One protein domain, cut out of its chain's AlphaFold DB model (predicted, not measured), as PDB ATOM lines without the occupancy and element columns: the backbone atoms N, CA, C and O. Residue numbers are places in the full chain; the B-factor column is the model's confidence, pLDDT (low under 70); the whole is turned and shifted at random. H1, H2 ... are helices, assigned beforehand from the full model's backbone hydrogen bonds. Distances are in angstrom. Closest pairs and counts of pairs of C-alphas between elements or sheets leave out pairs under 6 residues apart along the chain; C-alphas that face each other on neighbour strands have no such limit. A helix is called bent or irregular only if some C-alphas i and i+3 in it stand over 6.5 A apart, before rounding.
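Overview. This is residues 76 to 195 of the 219 residues of an uncharacterized protein of Thioclava sp. ES.032 (UniProt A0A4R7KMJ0). Four helices, H1, H3, H4 and H6, form an elongated up-and-down bundle, each running against the one before it in the chain. The two short helices H2 and H5 sit at one end of it with the long loop of residues 158 to 171, while the loop of residues 124 to 136 joins H3 to H4 at the other end. The printed part has 120 residues with six named helices, H1 to H6 in order along the chain, and no named strand; the class is all helix. The whole is compact, with a radius of gyration of the C-alphas of 14.6 A, and spans 46 by 29 by 19 A.

Arrangement. H1, residues 81 to 99, is close but not clearly touching to H2, residues 101 to 105, with the C-alphas of Tyr 97 and Thr 104 closest at 6.4 A. With residues 85 to 93 alone H1 touches H3, residues 112 to 123, opposite ways at a shallow tilt of 21 degrees; the closest C-alphas are those of Met 89 and Pro 113, 5.0 A apart. H1 touches H4, residues 137 to 152, the same way at a tilt of 37 degrees, only just steep; the closest C-alphas are those of His 83 and Phe 137, 5.4 A apart. H5, residues 154 to 157, and H4 only just touch, and only at the corner, with the C-alphas of Ala 149 and Met 157 closest at 7.3 A. The hub is H6, residues 172 to 195, touching four helices. It touches H3 the same way at a shallow tilt of 18 degrees, closest at the C-alphas of Ala 118 and Val 186, 4.7 A apart. It touches H4 opposite ways at a shallow tilt of 23 degrees, closest at the C-alphas of Met 138 and Leu 183, 5.9 A apart. It only just touches H2 and H5, with 3 pairs of C-alphas within 8 A each; the closest C-alphas are those of Thr 104 and Gly 178, 6.9 A, and of Met 157 and Phe 172, 5.2 A. H3 and H4 are apart. Every O i to N i+4 pair is within hydrogen-bond range in H1, H2, H3 and H4, and 19 of 20 are in H6; H5 is too short for such a pair.

Along the chain. H1 begins at C-alpha 81 at (-1.860, 19.778, 79.591) and is 27.3 A long. H3 is 16.1 A long, and H4, 22.3 A long, begins at C-alpha 137 at (-3.668, 20.809, 89.173). H6 is 35.4 A long and ends at C-alpha 195 at (10.449, 32.488, 84.971); it is irregular, but only just, with C-alphas 192 and 195 6.9 A apart.

Size, cuts and confidence. The two C-alphas farthest apart, those of Ser 164 and Pro 195, are 47.0 A apart. The printed part has no cut. The links H3 to H4 and H5 to H6 are long. The mean pLDDT of the printed part is 87.8; residues 100 to 110, 166 and 195 are under 70.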
ATOM      1  N   ILE A  76      -5.491  19.448  75.974       93.00
ATOM      2  CA  ILE A  76      -5.727  18.033  75.699       93.00
ATOM      3  C   ILE A  76      -7.134  17.727  76.179       93.00
ATOM      4  O   ILE A  76      -7.426  17.901  77.356       93.00
ATOM      5  N   ASN A  77      -8.020  17.285  75.286       90.62
ATOM      6  CA  ASN A  77      -9.427  17.016  75.617       90.62
ATOM      7  C   ASN A  77     -10.147  18.208  76.293       90.62
ATOM      8  O   ASN A  77     -11.010  18.010  77.146       90.62
ATOM      9  N   GLY A  78      -9.787  19.444  75.923       91.44
ATOM     10  CA  GLY A  78     -10.381  20.668  76.476       91.44
ATOM     11  C   GLY A  78      -9.917  21.032  77.893       91.44
ATOM     12  O   GLY A  78     -10.555  21.860  78.543       91.44
ATOM     13  N   GLU A  79      -8.838  20.422  78.395       94.56
ATOM     14  CA  GLU A  79      -8.181  20.825  79.643       94.56
ATOM     15  C   GLU A  79      -6.708  21.201  79.411       94.56
ATOM     16  O   GLU A  79      -6.078  20.705  78.472       94.56
ATOM     17  N   PRO A  80      -6.111  22.053  80.268       96.25
ATOM     18  CA  PRO A  80      -4.682  22.333  80.192       96.25
ATOM     19  C   PRO A  80      -3.858  21.043  80.294       96.25
ATOM     20  O   PRO A  80      -4.184  20.165  81.097       96.25
ATOM     21  N   ALA A  81      -2.735  20.956  79.576       95.75
ATOM     22  CA  ALA A  81      -1.860  19.778  79.591       95.75
ATOM     23  C   ALA A  81      -1.475  19.311  81.011       95.75
ATOM     24  O   ALA A  81      -1.424  18.113  81.292       95.75
ATOM     25  N   SER A  82      -1.267  20.245  81.946       97.00
ATOM     26  CA  SER A  82      -0.987  19.934  83.354       97.00
ATOM     27  C   SER A  82      -2.122  19.194  84.070       97.00
ATOM     28  O   SER A  82      -1.847  18.389  84.961       97.00
ATOM     29  N   HIS A  83      -3.382  19.420  83.690       97.50
ATOM     30  CA  HIS A  83      -4.538  18.721  84.258       97.50
ATOM     31  C   HIS A  83      -4.634  17.296  83.717       97.50
ATOM     32  O   HIS A  83      -4.748  16.369  84.521       97.50
ATOM     33  N   TYR A  84      -4.452  17.109  82.407       96.12
ATOM     34  CA  TYR A  84      -4.343  15.778  81.801       96.12
ATOM     35  C   TYR A  84      -3.224  14.954  82.458       96.12
ATOM     36  O   TYR A  84      -3.447  13.833  82.918       96.12
ATOM     37  N   LEU A  85      -2.030  15.543  82.589       96.19
ATOM     38  CA  LEU A  85      -0.885  14.917  83.252       96.19
ATOM     39  C   LEU A  85      -1.190  14.545  84.700       96.19
ATOM     40  O   LEU A  85      -0.877  13.438  85.135       96.19
ATOM     41  N   THR A  86      -1.800  15.465  85.448       96.56
ATOM     42  CA  THR A  86      -2.166  15.222  86.845       96.56
ATOM     43  C   THR A  86      -3.178  14.097  86.947       96.56
ATOM     44  O   THR A  86      -3.021  13.231  87.798       96.56
ATOM     45  N   ARG A  87      -4.178  14.055  86.063       95.19
ATOM     46  CA  ARG A  87      -5.166  12.979  86.025       95.19
ATOM     47  C   ARG A  87      -4.515  11.623  85.808       95.19
ATOM     48  O   ARG A  87      -4.796  10.693  86.556       95.19
ATOM     49  N   HIS A  88      -3.627  11.535  84.826       92.75
ATOM     50  CA  HIS A  88      -2.919  10.303  84.508       92.75
ATOM     51  C   HIS A  88      -2.026   9.850  85.676       92.75
ATOM     52  O   HIS A  88      -2.232   8.782  86.245       92.75
ATOM     53  N   MET A  89      -1.117  10.720  86.124       92.75
ATOM     54  CA  MET A  89      -0.105  10.374  87.128       92.75
ATOM     55  C   MET A  89      -0.685  10.211  88.534       92.75
ATOM     56  O   MET A  89      -0.225   9.359  89.283       92.75
ATOM     57  N   MET A  90      -1.700  10.995  88.917       92.00
ATOM     58  CA  MET A  90      -2.320  10.853  90.239       92.00
ATOM     59  C   MET A  90      -3.248   9.645  90.329       92.00
ATOM     60  O   MET A  90      -3.471   9.154  91.431       92.00
ATOM     61  N   THR A  91      -3.755   9.140  89.200       90.31
ATOM     62  CA  THR A  91      -4.480   7.863  89.183       90.31
ATOM     63  C   THR A  91      -3.526   6.712  89.502       90.31
ATOM     64  O   THR A  91      -3.813   5.940  90.412       90.31
ATOM     65  N   GLU A  92      -2.365   6.652  88.840       87.69
ATOM     66  CA  GLU A  92      -1.306   5.680  89.166       87.69
ATOM     67  C   GLU A  92      -0.825   5.844  90.614       87.69
ATOM     68  O   GLU A  92      -0.710   4.878  91.365       87.69
ATOM     69  N   GLN A  93      -0.606   7.092  91.037       87.75
ATOM     70  CA  GLN A  93      -0.154   7.403  92.387       87.75
ATOM     71  C   GLN A  93      -1.136   6.941  93.467       87.75
ATOM     72  O   GLN A  93      -0.710   6.457  94.514       87.75
ATOM     73  N   ALA A  94      -2.440   7.113  93.230       88.12
ATOM     74  CA  ALA A  94      -3.474   6.677  94.157       88.12
ATOM     75  C   ALA A  94      -3.386   5.168  94.396       88.12
ATOM     76  O   ALA A  94      -3.393   4.734  95.541       88.12
ATOM     77  N   GLU A  95      -3.221   4.380  93.332       84.69
ATOM     78  CA  GLU A  95      -3.058   2.929  93.449       84.69
ATOM     79  C   GLU A  95      -1.805   2.567  94.256       84.69
ATOM     80  O   GLU A  95      -1.878   1.704  95.127       84.69
ATOM     81  N   MET A  96      -0.688   3.270  94.044       84.12
ATOM     82  CA  MET A  96       0.552   3.031  94.794       84.12
ATOM     83  C   MET A  96       0.409   3.310  96.295       84.12
ATOM     84  O   MET A  96       0.877   2.501  97.095       84.12
ATOM     85  N   TYR A  97      -0.258   4.402  96.690       84.81
ATOM     86  CA  TYR A  97      -0.449   4.729  98.112       84.81
ATOM     87  C   TYR A  97      -1.177   3.623  98.885       84.81
ATOM     88  O   TYR A  97      -0.898   3.416 100.064       84.81
ATOM     89  N   PHE A  98      -2.095   2.911  98.231       81.50
ATOM     90  CA  PHE A  98      -2.873   1.844  98.859       81.50
ATOM     91  C   PHE A  98      -2.327   0.433  98.593       81.50
ATOM     92  O   PHE A  98      -2.758  -0.506  99.263       81.50
ATOM     93  N   ALA A  99      -1.406   0.265  97.638       77.31
ATOM     94  CA  ALA A  99      -0.790  -1.022  97.311       77.31
ATOM     95  C   ALA A  99       0.448  -1.340  98.163       77.31
ATOM     96  O   ALA A  99       0.659  -2.505  98.495       77.31
ATOM     97  N   ASP A 100       1.250  -0.331  98.523       66.88
ATOM     98  CA  ASP A 100       2.443  -0.501  99.359       66.88
ATOM     99  C   ASP A 100       2.442   0.502 100.533       66.88
ATOM    100  O   ASP A 100       2.880   1.650 100.391       66.88
ATOM    101  N   PRO A 101       1.973   0.084 101.721       60.91
ATOM    102  CA  PRO A 101       1.904   0.952 102.897       60.91
ATOM    103  C   PRO A 101       3.280   1.434 103.382       60.91
ATOM    104  O   PRO A 101       3.397   2.504 103.988       60.91
ATOM    105  N   SER A 102       4.345   0.683 103.078       58.19
ATOM    106  CA  SER A 102       5.712   1.010 103.489       58.19
ATOM    107  C   SER A 102       6.298   2.181 102.686       58.19
ATOM    108  O   SER A 102       7.053   2.989 103.237       58.19
ATOM    109  N   ALA A 103       5.860   2.355 101.432       55.47
ATOM    110  CA  ALA A 103       6.246   3.471 100.569       55.47
ATOM    111  C   ALA A 103       5.752   4.829 101.106       55.47
ATOM    112  O   ALA A 103       6.418   5.853 100.934       55.47
ATOM    113  N   THR A 104       4.620   4.841 101.818       53.69
ATOM    114  CA  THR A 104       4.077   6.047 102.467       53.69
ATOM    115  C   THR A 104       4.823   6.374 103.770       53.69
ATOM    116  O   THR A 104       5.049   7.547 104.079       53.69
ATOM    117  N   LEU A 105       5.257   5.350 104.517       48.34
ATOM    118  CA  LEU A 105       5.855   5.479 105.855       48.34
ATOM    119  C   LEU A 105       7.367   5.750 105.854       48.34
ATOM    120  O   LEU A 105       7.858   6.467 106.728       48.34
ATOM    121  N   HIS A 106       8.121   5.216 104.892       49.00
ATOM    122  CA  HIS A 106       9.588   5.311 104.900       49.00
ATOM    123  C   HIS A 106      10.157   6.497 104.120       49.00
ATOM    124  O   HIS A 106      11.375   6.648 104.035       49.00
ATOM    125  N   GLY A 107       9.294   7.378 103.598       46.28
ATOM    126  CA  GLY A 107       9.730   8.534 102.814       46.28
ATOM    127  C   GLY A 107      10.552   8.125 101.593       46.28
ATOM    128  O   GLY A 107      11.383   8.917 101.138       46.28
ATOM    129  N   ASP A 108      10.347   6.891 101.117       48.28
ATOM    130  CA  ASP A 108      11.175   6.302 100.088       48.28
ATOM    131  C   ASP A 108      10.962   7.091  98.799       48.28
ATOM    132  O   ASP A 108       9.855   7.243  98.280       48.28
ATOM    133  N   ASP A 109      12.055   7.731  98.409       53.91
ATOM    134  CA  ASP A 109      12.360   8.371  97.149       53.91
ATOM    135  C   ASP A 109      11.141   8.713  96.265       53.91
ATOM    136  O   ASP A 109      11.044   8.168  95.179       53.91
ATOM    137  N   ARG A 110      10.263   9.660  96.670       61.00
ATOM    138  CA  ARG A 110       9.110  10.229  95.904       61.00
ATOM    139  C   ARG A 110       8.640   9.343  94.746       61.00
ATOM    140  O   ARG A 110       9.284   9.378  93.706       61.00
ATOM    141  N   SER A 111       7.535   8.630  94.869       76.00
ATOM    142  CA  SER A 111       7.014   7.739  93.821       76.00
ATOM    143  C   SER A 111       7.189   8.232  92.365       76.00
ATOM    144  O   SER A 111       7.123   9.423  92.026       76.00
ATOM    145  N   GLU A 112       7.420   7.279  91.467       83.81
ATOM    146  CA  GLU A 112       7.725   7.533  90.059       83.81
ATOM    147  C   GLU A 112       6.735   8.486  89.343       83.81
ATOM    148  O   GLU A 112       7.216   9.396  88.651       83.81
ATOM    149  N   PRO A 113       5.398   8.397  89.540       89.25
ATOM    150  CA  PRO A 113       4.446   9.319  88.910       89.25
ATOM    151  C   PRO A 113       4.670  10.789  89.302       89.25
ATOM    152  O   PRO A 113       4.655  11.686  88.452       89.25
ATOM    153  N   VAL A 114       4.973  11.058  90.575       90.62
ATOM    154  CA  VAL A 114       5.242  12.416  91.081       90.62
ATOM    155  C   VAL A 114       6.544  12.965  90.495       90.62
ATOM    156  O   VAL A 114       6.619  14.140  90.111       90.62
ATOM    157  N   ARG A 115       7.581  12.127  90.364       91.06
ATOM    158  CA  ARG A 115       8.834  12.527  89.697       91.06
ATOM    159  C   ARG A 115       8.618  12.859  88.228       91.06
ATOM    160  O   ARG A 115       9.235  13.813  87.746       91.06
ATOM    161  N   LYS A 116       7.758  12.108  87.532       92.38
ATOM    162  CA  LYS A 116       7.379  12.388  86.140       92.38
ATOM    163  C   LYS A 116       6.627  13.715  86.030       92.38
ATOM    164  O   LYS A 116       7.017  14.538  85.207       92.38
ATOM    165  N   LEU A 117       5.651  13.995  86.901       94.75
ATOM    166  CA  LEU A 117       4.987  15.313  86.952       94.75
ATOM    167  C   LEU A 117       5.990  16.457  87.143       94.75
ATOM    168  O   LEU A 117       5.936  17.467  86.440       94.75
ATOM    169  N   ALA A 118       6.948  16.284  88.054       95.06
ATOM    170  CA  ALA A 118       8.006  17.264  88.257       95.06
ATOM    171  C   ALA A 118       8.919  17.411  87.025       95.06
ATOM    172  O   ALA A 118       9.333  18.525  86.711       95.06
ATOM    173  N   ALA A 119       9.212  16.326  86.303       94.44
ATOM    174  CA  ALA A 119       9.959  16.378  85.045       94.44
ATOM    175  C   ALA A 119       9.197  17.145  83.951       94.44
ATOM    176  O   ALA A 119       9.811  17.950  83.255       94.44
ATOM    177  N   PHE A 120       7.871  16.988  83.849       95.62
ATOM    178  CA  PHE A 120       7.039  17.815  82.965       95.62
ATOM    179  C   PHE A 120       7.096  19.300  83.337       95.62
ATOM    180  O   PHE A 120       7.274  20.146  82.461       95.62
ATOM    181  N   ALA A 121       7.023  19.621  84.631       95.44
ATOM    182  CA  ALA A 121       7.144  20.996  85.109       95.44
ATOM    183  C   ALA A 121       8.519  21.606  84.770       95.44
ATOM    184  O   ALA A 121       8.596  22.727  84.270       95.44
ATOM    185  N   ARG A 122       9.609  20.855  84.981       94.44
ATOM    186  CA  ARG A 122      10.970  21.278  84.597       94.44
ATOM    187  C   ARG A 122      11.154  21.385  83.082       94.44
ATOM    188  O   ARG A 122      11.901  22.244  82.618       94.44
ATOM    189  N   GLY A 123      10.475  20.523  82.328       91.88
ATOM    190  CA  GLY A 123      10.498  20.477  80.868       91.88
ATOM    191  C   GLY A 123       9.662  21.559  80.184       91.88
ATOM    192  O   GLY A 123       9.808  21.734  78.979       91.88
ATOM    193  N   GLY A 124       8.844  22.312  80.932       91.31
ATOM    194  CA  GLY A 124       8.150  23.498  80.423       91.31
ATOM    195  C   GLY A 124       6.637  23.444  80.338       91.31
ATOM    196  O   GLY A 124       6.036  24.340  79.741       91.31
ATOM    197  N   VAL A 125       6.016  22.421  80.915       94.94
ATOM    198  CA  VAL A 125       4.559  22.390  81.032       94.94
ATOM    199  C   VAL A 125       4.104  23.391  82.099       94.94
ATOM    200  O   VAL A 125       4.670  23.459  83.194       94.94
ATOM    201  N   ASP A 126       3.062  24.159  81.794       95.00
ATOM    202  CA  ASP A 126       2.470  25.156  82.673       95.00
ATOM    203  C   ASP A 126       1.479  24.515  83.656       95.00
ATOM    204  O   ASP A 126       0.336  24.168  83.341       95.00
ATOM    205  N   PHE A 127       1.925  24.396  84.904       96.25
ATOM    206  CA  PHE A 127       1.116  23.925  86.031       96.25
ATOM    207  C   PHE A 127       0.317  25.043  86.726       96.25
ATOM    208  O   PHE A 127      -0.378  24.783  87.712       96.25
ATOM    209  N   PHE A 128       0.392  26.291  86.254       95.06
ATOM    210  CA  PHE A 128      -0.409  27.403  86.781       95.06
ATOM    211  C   PHE A 128      -1.698  27.648  86.003       95.06
ATOM    212  O   PHE A 128      -2.555  28.374  86.515       95.06
ATOM    213  N   GLY A 129      -1.863  26.992  84.851       92.69
ATOM    214  CA  GLY A 129      -3.129  26.910  84.136       92.69
ATOM    215  C   GLY A 129      -4.292  26.513  85.052       92.69
ATOM    216  O   GLY A 129      -4.118  25.890  86.112       92.69
ATOM    217  N   ARG A 130      -5.493  26.923  84.655       95.56
ATOM    218  CA  ARG A 130      -6.743  26.627  85.357       95.56
ATOM    219  C   ARG A 130      -7.697  25.927  84.406       95.56
ATOM    220  O   ARG A 130      -7.728  26.278  83.231       95.56
ATOM    221  N   ASP A 131      -8.437  24.947  84.911       93.50
ATOM    222  CA  ASP A 131      -9.514  24.318  84.146       93.50
ATOM    223  C   ASP A 131     -10.738  25.249  84.025       93.50
ATOM    224  O   ASP A 131     -10.783  26.342  84.599       93.50
ATOM    225  N   ALA A 132     -11.765  24.792  83.304       93.25
ATOM    226  CA  ALA A 132     -13.021  25.524  83.129       93.25
ATOM    227  C   ALA A 132     -13.768  25.814  84.450       93.25
ATOM    228  O   ALA A 132     -14.628  26.693  84.492       93.25
ATOM    229  N   GLN A 133     -13.450  25.095  85.531       93.56
ATOM    230  CA  GLN A 133     -14.020  25.286  86.867       93.56
ATOM    231  C   GLN A 133     -13.146  26.202  87.744       93.56
ATOM    232  O   GLN A 133     -13.455  26.419  88.916       93.56
ATOM    233  N   GLY A 134     -12.050  26.743  87.203       95.25
ATOM    234  CA  GLY A 134     -11.098  27.569  87.942       95.25
ATOM    235  C   GLY A 134     -10.199  26.774  88.893       95.25
ATOM    236  O   GLY A 134      -9.505  27.373  89.721       95.25
ATOM    237  N   ARG A 135     -10.180  25.441  88.793       96.31
ATOM    238  CA  ARG A 135      -9.314  24.581  89.605       96.31
ATOM    239  C   ARG A 135      -7.911  24.561  89.022       96.31
ATOM    240  O   ARG A 135      -7.701  24.738  87.827       96.31
ATOM    241  N   GLY A 136      -6.931  24.395  89.903       96.69
ATOM    242  CA  GLY A 136      -5.556  24.106  89.513       96.69
ATOM    243  C   GLY A 136      -5.237  22.628  89.694       96.69
ATOM    244  O   GLY A 136      -5.951  21.912  90.398       96.69
ATOM    245  N   PHE A 137      -4.095  22.208  89.156       97.31
ATOM    246  CA  PHE A 137      -3.668  20.809  89.173       97.31
ATOM    247  C   PHE A 137      -3.636  20.187  90.583       97.31
ATOM    248  O   PHE A 137      -4.038  19.046  90.759       97.31
ATOM    249  N   MET A 138      -3.223  20.937  91.614       97.56
ATOM    250  CA  MET A 138      -3.200  20.408  92.984       97.56
ATOM    251  C   MET A 138      -4.598  20.019  93.469       97.56
ATOM    252  O   MET A 138      -4.757  18.958  94.055       97.56
ATOM    253  N   ALA A 139      -5.602  20.867  93.219       97.62
ATOM    254  CA  ALA A 139      -6.977  20.587  93.626       97.62
ATOM    255  C   ALA A 139      -7.511  19.350  92.892       97.62
ATOM    256  O   ALA A 139      -8.014  18.438  93.537       97.62
ATOM    257  N   LEU A 140      -7.281  19.266  91.575       97.12
ATOM    258  CA  LEU A 140      -7.625  18.084  90.780       97.12
ATOM    259  C   LEU A 140      -6.968  16.804  91.328       97.12
ATOM    260  O   LEU A 140      -7.638  15.786  91.465       97.12
ATOM    261  N   GLY A 141      -5.673  16.844  91.651       96.31
ATOM    262  CA  GLY A 141      -4.952  15.688  92.189       96.31
ATOM    263  C   GLY A 141      -5.519  15.197  93.524       96.31
ATOM    264  O   GLY A 141      -5.682  13.994  93.713       96.31
ATOM    265  N   MET A 142      -5.876  16.119  94.423       96.62
ATOM    266  CA  MET A 142      -6.510  15.776  95.701       96.62
ATOM    267  C   MET A 142      -7.929  15.217  95.513       96.62
ATOM    268  O   MET A 142      -8.286  14.243  96.178       96.62
ATOM    269  N   ASP A 143      -8.715  15.788  94.592       96.50
ATOM    270  CA  ASP A 143     -10.057  15.294  94.257       96.50
ATOM    271  C   ASP A 143     -10.000  13.849  93.732       96.50
ATOM    272  O   ASP A 143     -10.801  13.006  94.138       96.50
ATOM    273  N   LEU A 144      -9.023  13.535  92.871       94.88
ATOM    274  CA  LEU A 144      -8.826  12.190  92.317       94.88
ATOM    275  C   LEU A 144      -8.447  11.163  93.386       94.88
ATOM    276  O   LEU A 144      -8.971  10.051  93.376       94.88
ATOM    277  N   LEU A 145      -7.570  11.534  94.322       93.12
ATOM    278  CA  LEU A 145      -7.188  10.663  95.434       93.12
ATOM    279  C   LEU A 145      -8.368  10.351  96.345       93.12
ATOM    280  O   LEU A 145      -8.571   9.194  96.705       93.12
ATOM    281  N   ARG A 146      -9.164  11.372  96.687       95.75
ATOM    282  CA  ARG A 146     -10.394  11.176  97.458       95.75
ATOM    283  C   ARG A 146     -11.352  10.247  96.720       95.75
ATOM    284  O   ARG A 146     -11.778   9.260  97.303       95.75
ATOM    285  N   ALA A 147     -11.636  10.518  95.446       95.12
ATOM    286  CA  ALA A 147     -12.550   9.694  94.659       95.12
ATOM    287  C   ALA A 147     -12.074   8.230  94.548       95.12
ATOM    288  O   ALA A 147     -12.886   7.309  94.605       95.12
ATOM    289  N   ASN A 148     -10.761   7.999  94.422       93.19
ATOM    290  CA  ASN A 148     -10.189   6.653  94.411       93.19
ATOM    291  C   ASN A 148     -10.367   5.942  95.763       93.19
ATOM    292  O   ASN A 148     -10.829   4.800  95.785       93.19
ATOM    293  N   ALA A 149     -10.070   6.627  96.872       93.31
ATOM    294  CA  ALA A 149     -10.251   6.091  98.217       93.31
ATOM    295  C   ALA A 149     -11.725   5.765  98.506       93.31
ATOM    296  O   ALA A 149     -12.023   4.663  98.953       93.31
ATOM    297  N   GLU A 150     -12.654   6.663  98.163       95.62
ATOM    298  CA  GLU A 150     -14.101   6.450  98.326       95.62
ATOM    299  C   GLU A 150     -14.589   5.221  97.550       95.62
ATOM    300  O   GLU A 150     -15.413   4.452  98.045       95.62
ATOM    301  N   LEU A 151     -14.068   5.020  96.338       94.75
ATOM    302  CA  LEU A 151     -14.490   3.932  95.463       94.75
ATOM    303  C   LEU A 151     -13.879   2.580  95.846       94.75
ATOM    304  O   LEU A 151     -14.551   1.553  95.750       94.75
ATOM    305  N   ARG A 152     -12.590   2.554  96.204       92.25
ATOM    306  CA  ARG A 152     -11.806   1.311  96.318       92.25
ATOM    307  C   ARG A 152     -11.383   0.970  97.740       92.25
ATOM    308  O   ARG A 152     -11.112  -0.200  98.022       92.25
ATOM    309  N   HIS A 153     -11.285   1.964  98.615       91.31
ATOM    310  CA  HIS A 153     -10.753   1.837  99.973       91.31
ATOM    311  C   HIS A 153     -11.592   2.615 101.010       91.31
ATOM    312  O   HIS A 153     -11.016   3.319 101.850       91.31
ATOM    313  N   PRO A 154     -12.939   2.532 100.974       94.88
ATOM    314  CA  PRO A 154     -13.806   3.359 101.814       94.88
ATOM    315  C   PRO A 154     -13.570   3.144 103.315       94.88
ATOM    316  O   PRO A 154     -13.792   4.057 104.110       94.88
ATOM    317  N   GLU A 155     -13.072   1.972 103.720       92.88
ATOM    318  CA  GLU A 155     -12.714   1.669 105.105       92.88
ATOM    319  C   GLU A 155     -11.667   2.643 105.664       92.88
ATOM    320  O   GLU A 155     -11.795   3.090 106.806       92.88
ATOM    321  N   THR A 156     -10.705   3.049 104.828       91.81
ATOM    322  CA  THR A 156      -9.571   3.910 105.208       91.81
ATOM    323  C   THR A 156      -9.981   5.359 105.477       91.81
ATOM    324  O   THR A 156      -9.201   6.140 106.022       91.81
ATOM    325  N   MET A 157     -11.206   5.733 105.096       94.00
ATOM    326  CA  MET A 157     -11.756   7.080 105.262       94.00
ATOM    327  C   MET A 157     -12.506   7.272 106.583       94.00
ATOM    328  O   MET A 157     -12.949   8.381 106.886       94.00
ATOM    329  N   SER A 158     -12.675   6.206 107.367       93.50
ATOM    330  CA  SER A 158     -13.375   6.288 108.647       93.50
ATOM    331  C   SER A 158     -12.538   7.080 109.665       93.50
ATOM    332  O   SER A 158     -11.355   6.788 109.814       93.50
ATOM    333  N   PRO A 159     -13.120   8.022 110.437       86.38
ATOM    334  CA  PRO A 159     -12.372   8.837 111.406       86.38
ATOM    335  C   PRO A 159     -11.639   8.062 112.513       86.38
ATOM    336  O   PRO A 159     -10.793   8.636 113.185       86.38
ATOM    337  N   GLY A 160     -11.992   6.793 112.733       86.44
ATOM    338  CA  GLY A 160     -11.333   5.894 113.686       86.44
ATOM    339  C   GLY A 160     -10.618   4.719 113.022       86.44
ATOM    340  O   GLY A 160     -10.386   3.712 113.682       86.44
ATOM    341  N   TYR A 161     -10.357   4.793 111.714       90.88
ATOM    342  CA  TYR A 161      -9.559   3.783 111.036       90.88
ATOM    343  C   TYR A 161      -8.102   3.907 111.480       90.88
ATOM    344  O   TYR A 161      -7.456   4.920 111.217       90.88
ATOM    345  N   GLU A 162      -7.594   2.861 112.123       86.31
ATOM    346  CA  GLU A 162      -6.181   2.720 112.451       86.31
ATOM    347  C   GLU A 162      -5.655   1.421 111.823       86.31
ATOM    348  O   GLU A 162      -6.233   0.352 112.064       86.31
ATOM    349  N   PRO A 163      -4.582   1.484 111.012       84.25
ATOM    350  CA  PRO A 163      -3.907   0.290 110.513       84.25
ATOM    351  C   PRO A 163      -3.464  -0.580 111.697       84.25
ATOM    352  O   PRO A 163      -2.776  -0.107 112.601       84.25
ATOM    353  N   SER A 164      -3.856  -1.855 111.718       82.19
ATOM    354  CA  SER A 164      -3.476  -2.779 112.802       82.19
ATOM    355  C   SER A 164      -2.088  -3.381 112.571       82.19
ATOM    356  O   SER A 164      -1.392  -3.763 113.516       82.19
ATOM    357  N   HIS A 165      -1.673  -3.450 111.308       78.12
ATOM    358  CA  HIS A 165      -0.388  -3.961 110.865       78.12
ATOM    359  C   HIS A 165       0.269  -3.027 109.847       78.12
ATOM    360  O   HIS A 165      -0.397  -2.297 109.124       78.12
ATOM    361  N   ALA A 166       1.596  -3.106 109.728       68.88
ATOM    362  CA  ALA A 166       2.363  -2.290 108.781       68.88
ATOM    363  C   ALA A 166       2.076  -2.600 107.297       68.88
ATOM    364  O   ALA A 166       2.501  -1.844 106.434       68.88
ATOM    365  N   TRP A 167       1.402  -3.715 106.994       73.44
ATOM    366  CA  TRP A 167       0.951  -4.080 105.645       73.44
ATOM    367  C   TRP A 167      -0.527  -3.751 105.400       73.44
ATOM    368  O   TRP A 167      -1.033  -4.009 104.306       73.44
ATOM    369  N   ASP A 168      -1.235  -3.230 106.403       81.62
ATOM    370  CA  ASP A 168      -2.580  -2.712 106.196       81.62
ATOM    371  C   ASP A 168      -2.497  -1.394 105.424       81.62
ATOM    372  O   ASP A 168      -1.492  -0.684 105.466       81.62
ATOM    373  N   LYS A 169      -3.571  -1.054 104.711       87.12
ATOM    374  CA  LYS A 169      -3.644   0.206 103.973       87.12
ATOM    375  C   LYS A 169      -3.463   1.390 104.932       87.12
ATOM    376  O   LYS A 169      -3.976   1.343 106.049       87.12
ATOM    377  N   PRO A 170      -2.786   2.466 104.510       88.00
ATOM    378  CA  PRO A 170      -2.688   3.665 105.329       88.00
ATOM    379  C   PRO A 170      -4.068   4.300 105.532       88.00
ATOM    380  O   PRO A 170      -4.975   4.155 104.703       88.00
ATOM    381  N   ALA A 171      -4.222   5.054 106.620       91.00
ATOM    382  CA  ALA A 171      -5.400   5.893 106.795       91.00
ATOM    383  C   ALA A 171      -5.454   6.955 105.685       91.00
ATOM    384  O   ALA A 171      -4.426   7.505 105.280       91.00
ATOM    385  N   PHE A 172      -6.653   7.306 105.207       92.38
ATOM    386  CA  PHE A 172      -6.788   8.273 104.111       92.38
ATOM    387  C   PHE A 172      -6.166   9.639 104.450       92.38
ATOM    388  O   PHE A 172      -5.637  10.317 103.571       92.38
ATOM    389  N   SER A 173      -6.166  10.036 105.725       90.81
ATOM    390  CA  SER A 173      -5.481  11.247 106.191       90.81
ATOM    391  C   SER A 173      -3.970  11.221 105.935       90.81
ATOM    392  O   SER A 173      -3.404  12.240 105.547       90.81
ATOM    393  N   GLU A 174      -3.318  10.068 106.089       88.69
ATOM    394  CA  GLU A 174      -1.881   9.916 105.823       88.69
ATOM    395  C   GLU A 174      -1.587   9.999 104.321       88.69
ATOM    396  O   GLU A 174      -0.633  10.660 103.903       88.69
ATOM    397  N   VAL A 175      -2.458   9.402 103.498       88.94
ATOM    398  CA  VAL A 175      -2.400   9.503 102.031       88.94
ATOM    399  C   VAL A 175      -2.549  10.956 101.577       88.94
ATOM    400  O   VAL A 175      -1.782  11.428 100.736       88.94
ATOM    401  N   VAL A 176      -3.502  11.690 102.159       91.19
ATOM    402  CA  VAL A 176      -3.720  13.121 101.897       91.19
ATOM    403  C   VAL A 176      -2.472  13.941 102.224       91.19
ATOM    404  O   VAL A 176      -2.068  14.783 101.417       91.19
ATOM    405  N   ASP A 177      -1.830  13.677 103.360       89.75
ATOM    406  CA  ASP A 177      -0.605  14.368 103.760       89.75
ATOM    407  C   ASP A 177       0.566  14.073 102.811       89.75
ATOM    408  O   ASP A 177       1.302  14.994 102.429       89.75
ATOM    409  N   GLY A 178       0.735  12.812 102.401       88.00
ATOM    410  CA  GLY A 178       1.735  12.402 101.412       88.00
ATOM    411  C   GLY A 178       1.523  13.102 100.070       88.00
ATOM    412  O   GLY A 178       2.408  13.813  99.579       88.00
ATOM    413  N   ALA A 179       0.306  13.016  99.539       90.94
ATOM    414  CA  ALA A 179      -0.078  13.641  98.281       90.94
ATOM    415  C   ALA A 179       0.093  15.158  98.284       90.94
ATOM    416  O   ALA A 179       0.570  15.744  97.306       90.94
ATOM    417  N   TRP A 180      -0.247  15.814  99.394       92.81
ATOM    418  CA  TRP A 180      -0.045  17.249  99.531       92.81
ATOM    419  C   TRP A 180       1.437  17.624  99.433       92.81
ATOM    420  O   TRP A 180       1.784  18.599  98.753       92.81
ATOM    421  N   ARG A 181       2.333  16.860 100.077       91.38
ATOM    422  CA  ARG A 181       3.790  17.079  99.997       91.38
ATOM    423  C   ARG A 181       4.307  16.879  98.574       91.38
ATOM    424  O   ARG A 181       5.106  17.701  98.107       91.38
ATOM    425  N   ASP A 182       3.819  15.852  97.893       91.19
ATOM    426  CA  ASP A 182       4.206  15.486  96.532       91.19
ATOM    427  C   ASP A 182       3.747  16.517  95.493       91.19
ATOM    428  O   ASP A 182       4.560  17.065  94.741       91.19
ATOM    429  N   LEU A 183       2.472  16.902  95.515       94.62
ATOM    430  CA  LEU A 183       1.941  17.945  94.634       94.62
ATOM    431  C   LEU A 183       2.551  19.319  94.944       94.62
ATOM    432  O   LEU A 183       2.816  20.112  94.034       94.62
ATOM    433  N   SER A 184       2.862  19.596  96.214       95.38
ATOM    434  CA  SER A 184       3.622  20.792  96.597       95.38
ATOM    435  C   SER A 184       5.045  20.774  96.040       95.38
ATOM    436  O   SER A 184       5.575  21.830  95.689       95.38
ATOM    437  N   PHE A 185       5.683  19.604  95.942       94.06
ATOM    438  CA  PHE A 185       6.973  19.475  95.274       94.06
ATOM    439  C   PHE A 185       6.861  19.820  93.785       94.06
ATOM    440  O   PHE A 185       7.602  20.694  93.336       94.06
ATOM    441  N   VAL A 186       5.895  19.249  93.060       95.81
ATOM    442  CA  VAL A 186       5.650  19.583  91.642       95.81
ATOM    443  C   VAL A 186       5.399  21.083  91.462       95.81
ATOM    444  O   VAL A 186       6.009  21.713  90.599       95.81
ATOM    445  N   LYS A 187       4.578  21.695  92.328       96.44
ATOM    446  CA  LYS A 187       4.320  23.143  92.298       96.44
ATOM    447  C   LYS A 187       5.603  23.955  92.462       96.44
ATOM    448  O   LYS A 187       5.797  24.922  91.731       96.44
ATOM    449  N   ARG A 188       6.481  23.585  93.403       95.62
ATOM    450  CA  ARG A 188       7.771  24.271  93.597       95.62
ATOM    451  C   ARG A 188       8.664  24.155  92.365       95.62
ATOM    452  O   ARG A 188       9.292  25.141  91.991       95.62
ATOM    453  N   GLU A 189       8.705  22.988  91.729       95.00
ATOM    454  CA  GLU A 189       9.460  22.799  90.486       95.00
ATOM    455  C   GLU A 189       8.881  23.672  89.364       95.00
ATOM    456  O   GLU A 189       9.615  24.441  88.750       95.00
ATOM    457  N   ALA A 190       7.559  23.695  89.185       94.56
ATOM    458  CA  ALA A 190       6.919  24.597  88.227       94.56
ATOM    459  C   ALA A 190       7.248  26.077  88.508       94.56
ATOM    460  O   ALA A 190       7.575  26.826  87.591       94.56
ATOM    461  N   GLN A 191       7.236  26.507  89.777       94.50
ATOM    462  CA  GLN A 191       7.580  27.884  90.164       94.50
ATOM    463  C   GLN A 191       9.033  28.242  89.842       94.50
ATOM    464  O   GLN A 191       9.303  29.369  89.432       94.50
ATOM    465  N   ARG A 192       9.968  27.303  90.023       93.25
ATOM    466  CA  ARG A 192      11.393  27.509  89.719       93.25
ATOM    467  C   ARG A 192      11.647  27.657  88.222       93.25
ATOM    468  O   ARG A 192      12.538  28.409  87.838       93.25
ATOM    469  N   HIS A 193      10.864  26.970  87.395       86.75
ATOM    470  CA  HIS A 193      11.096  26.881  85.953       86.75
ATOM    471  C   HIS A 193      10.179  27.786  85.105       86.75
ATOM    472  O   HIS A 193      10.531  28.119  83.974       86.75
ATOM    473  N   ALA A 194       9.078  28.307  85.659       77.56
ATOM    474  CA  ALA A 194       8.202  29.283  84.996       77.56
ATOM    475  C   ALA A 194       8.871  30.620  84.575       77.56
ATOM    476  O   ALA A 194       8.537  31.130  83.500       77.56
ATOM    477  N   PRO A 195       9.811  31.221  85.343       56.97
ATOM    478  CA  PRO A 195      10.449  32.488  84.971       56.97
ATOM    479  C   PRO A 195      11.336  32.374  83.726       56.97
ATOM    480  O   PRO A 195      11.459  33.339  82.972       56.97
TER     481      PRO A 195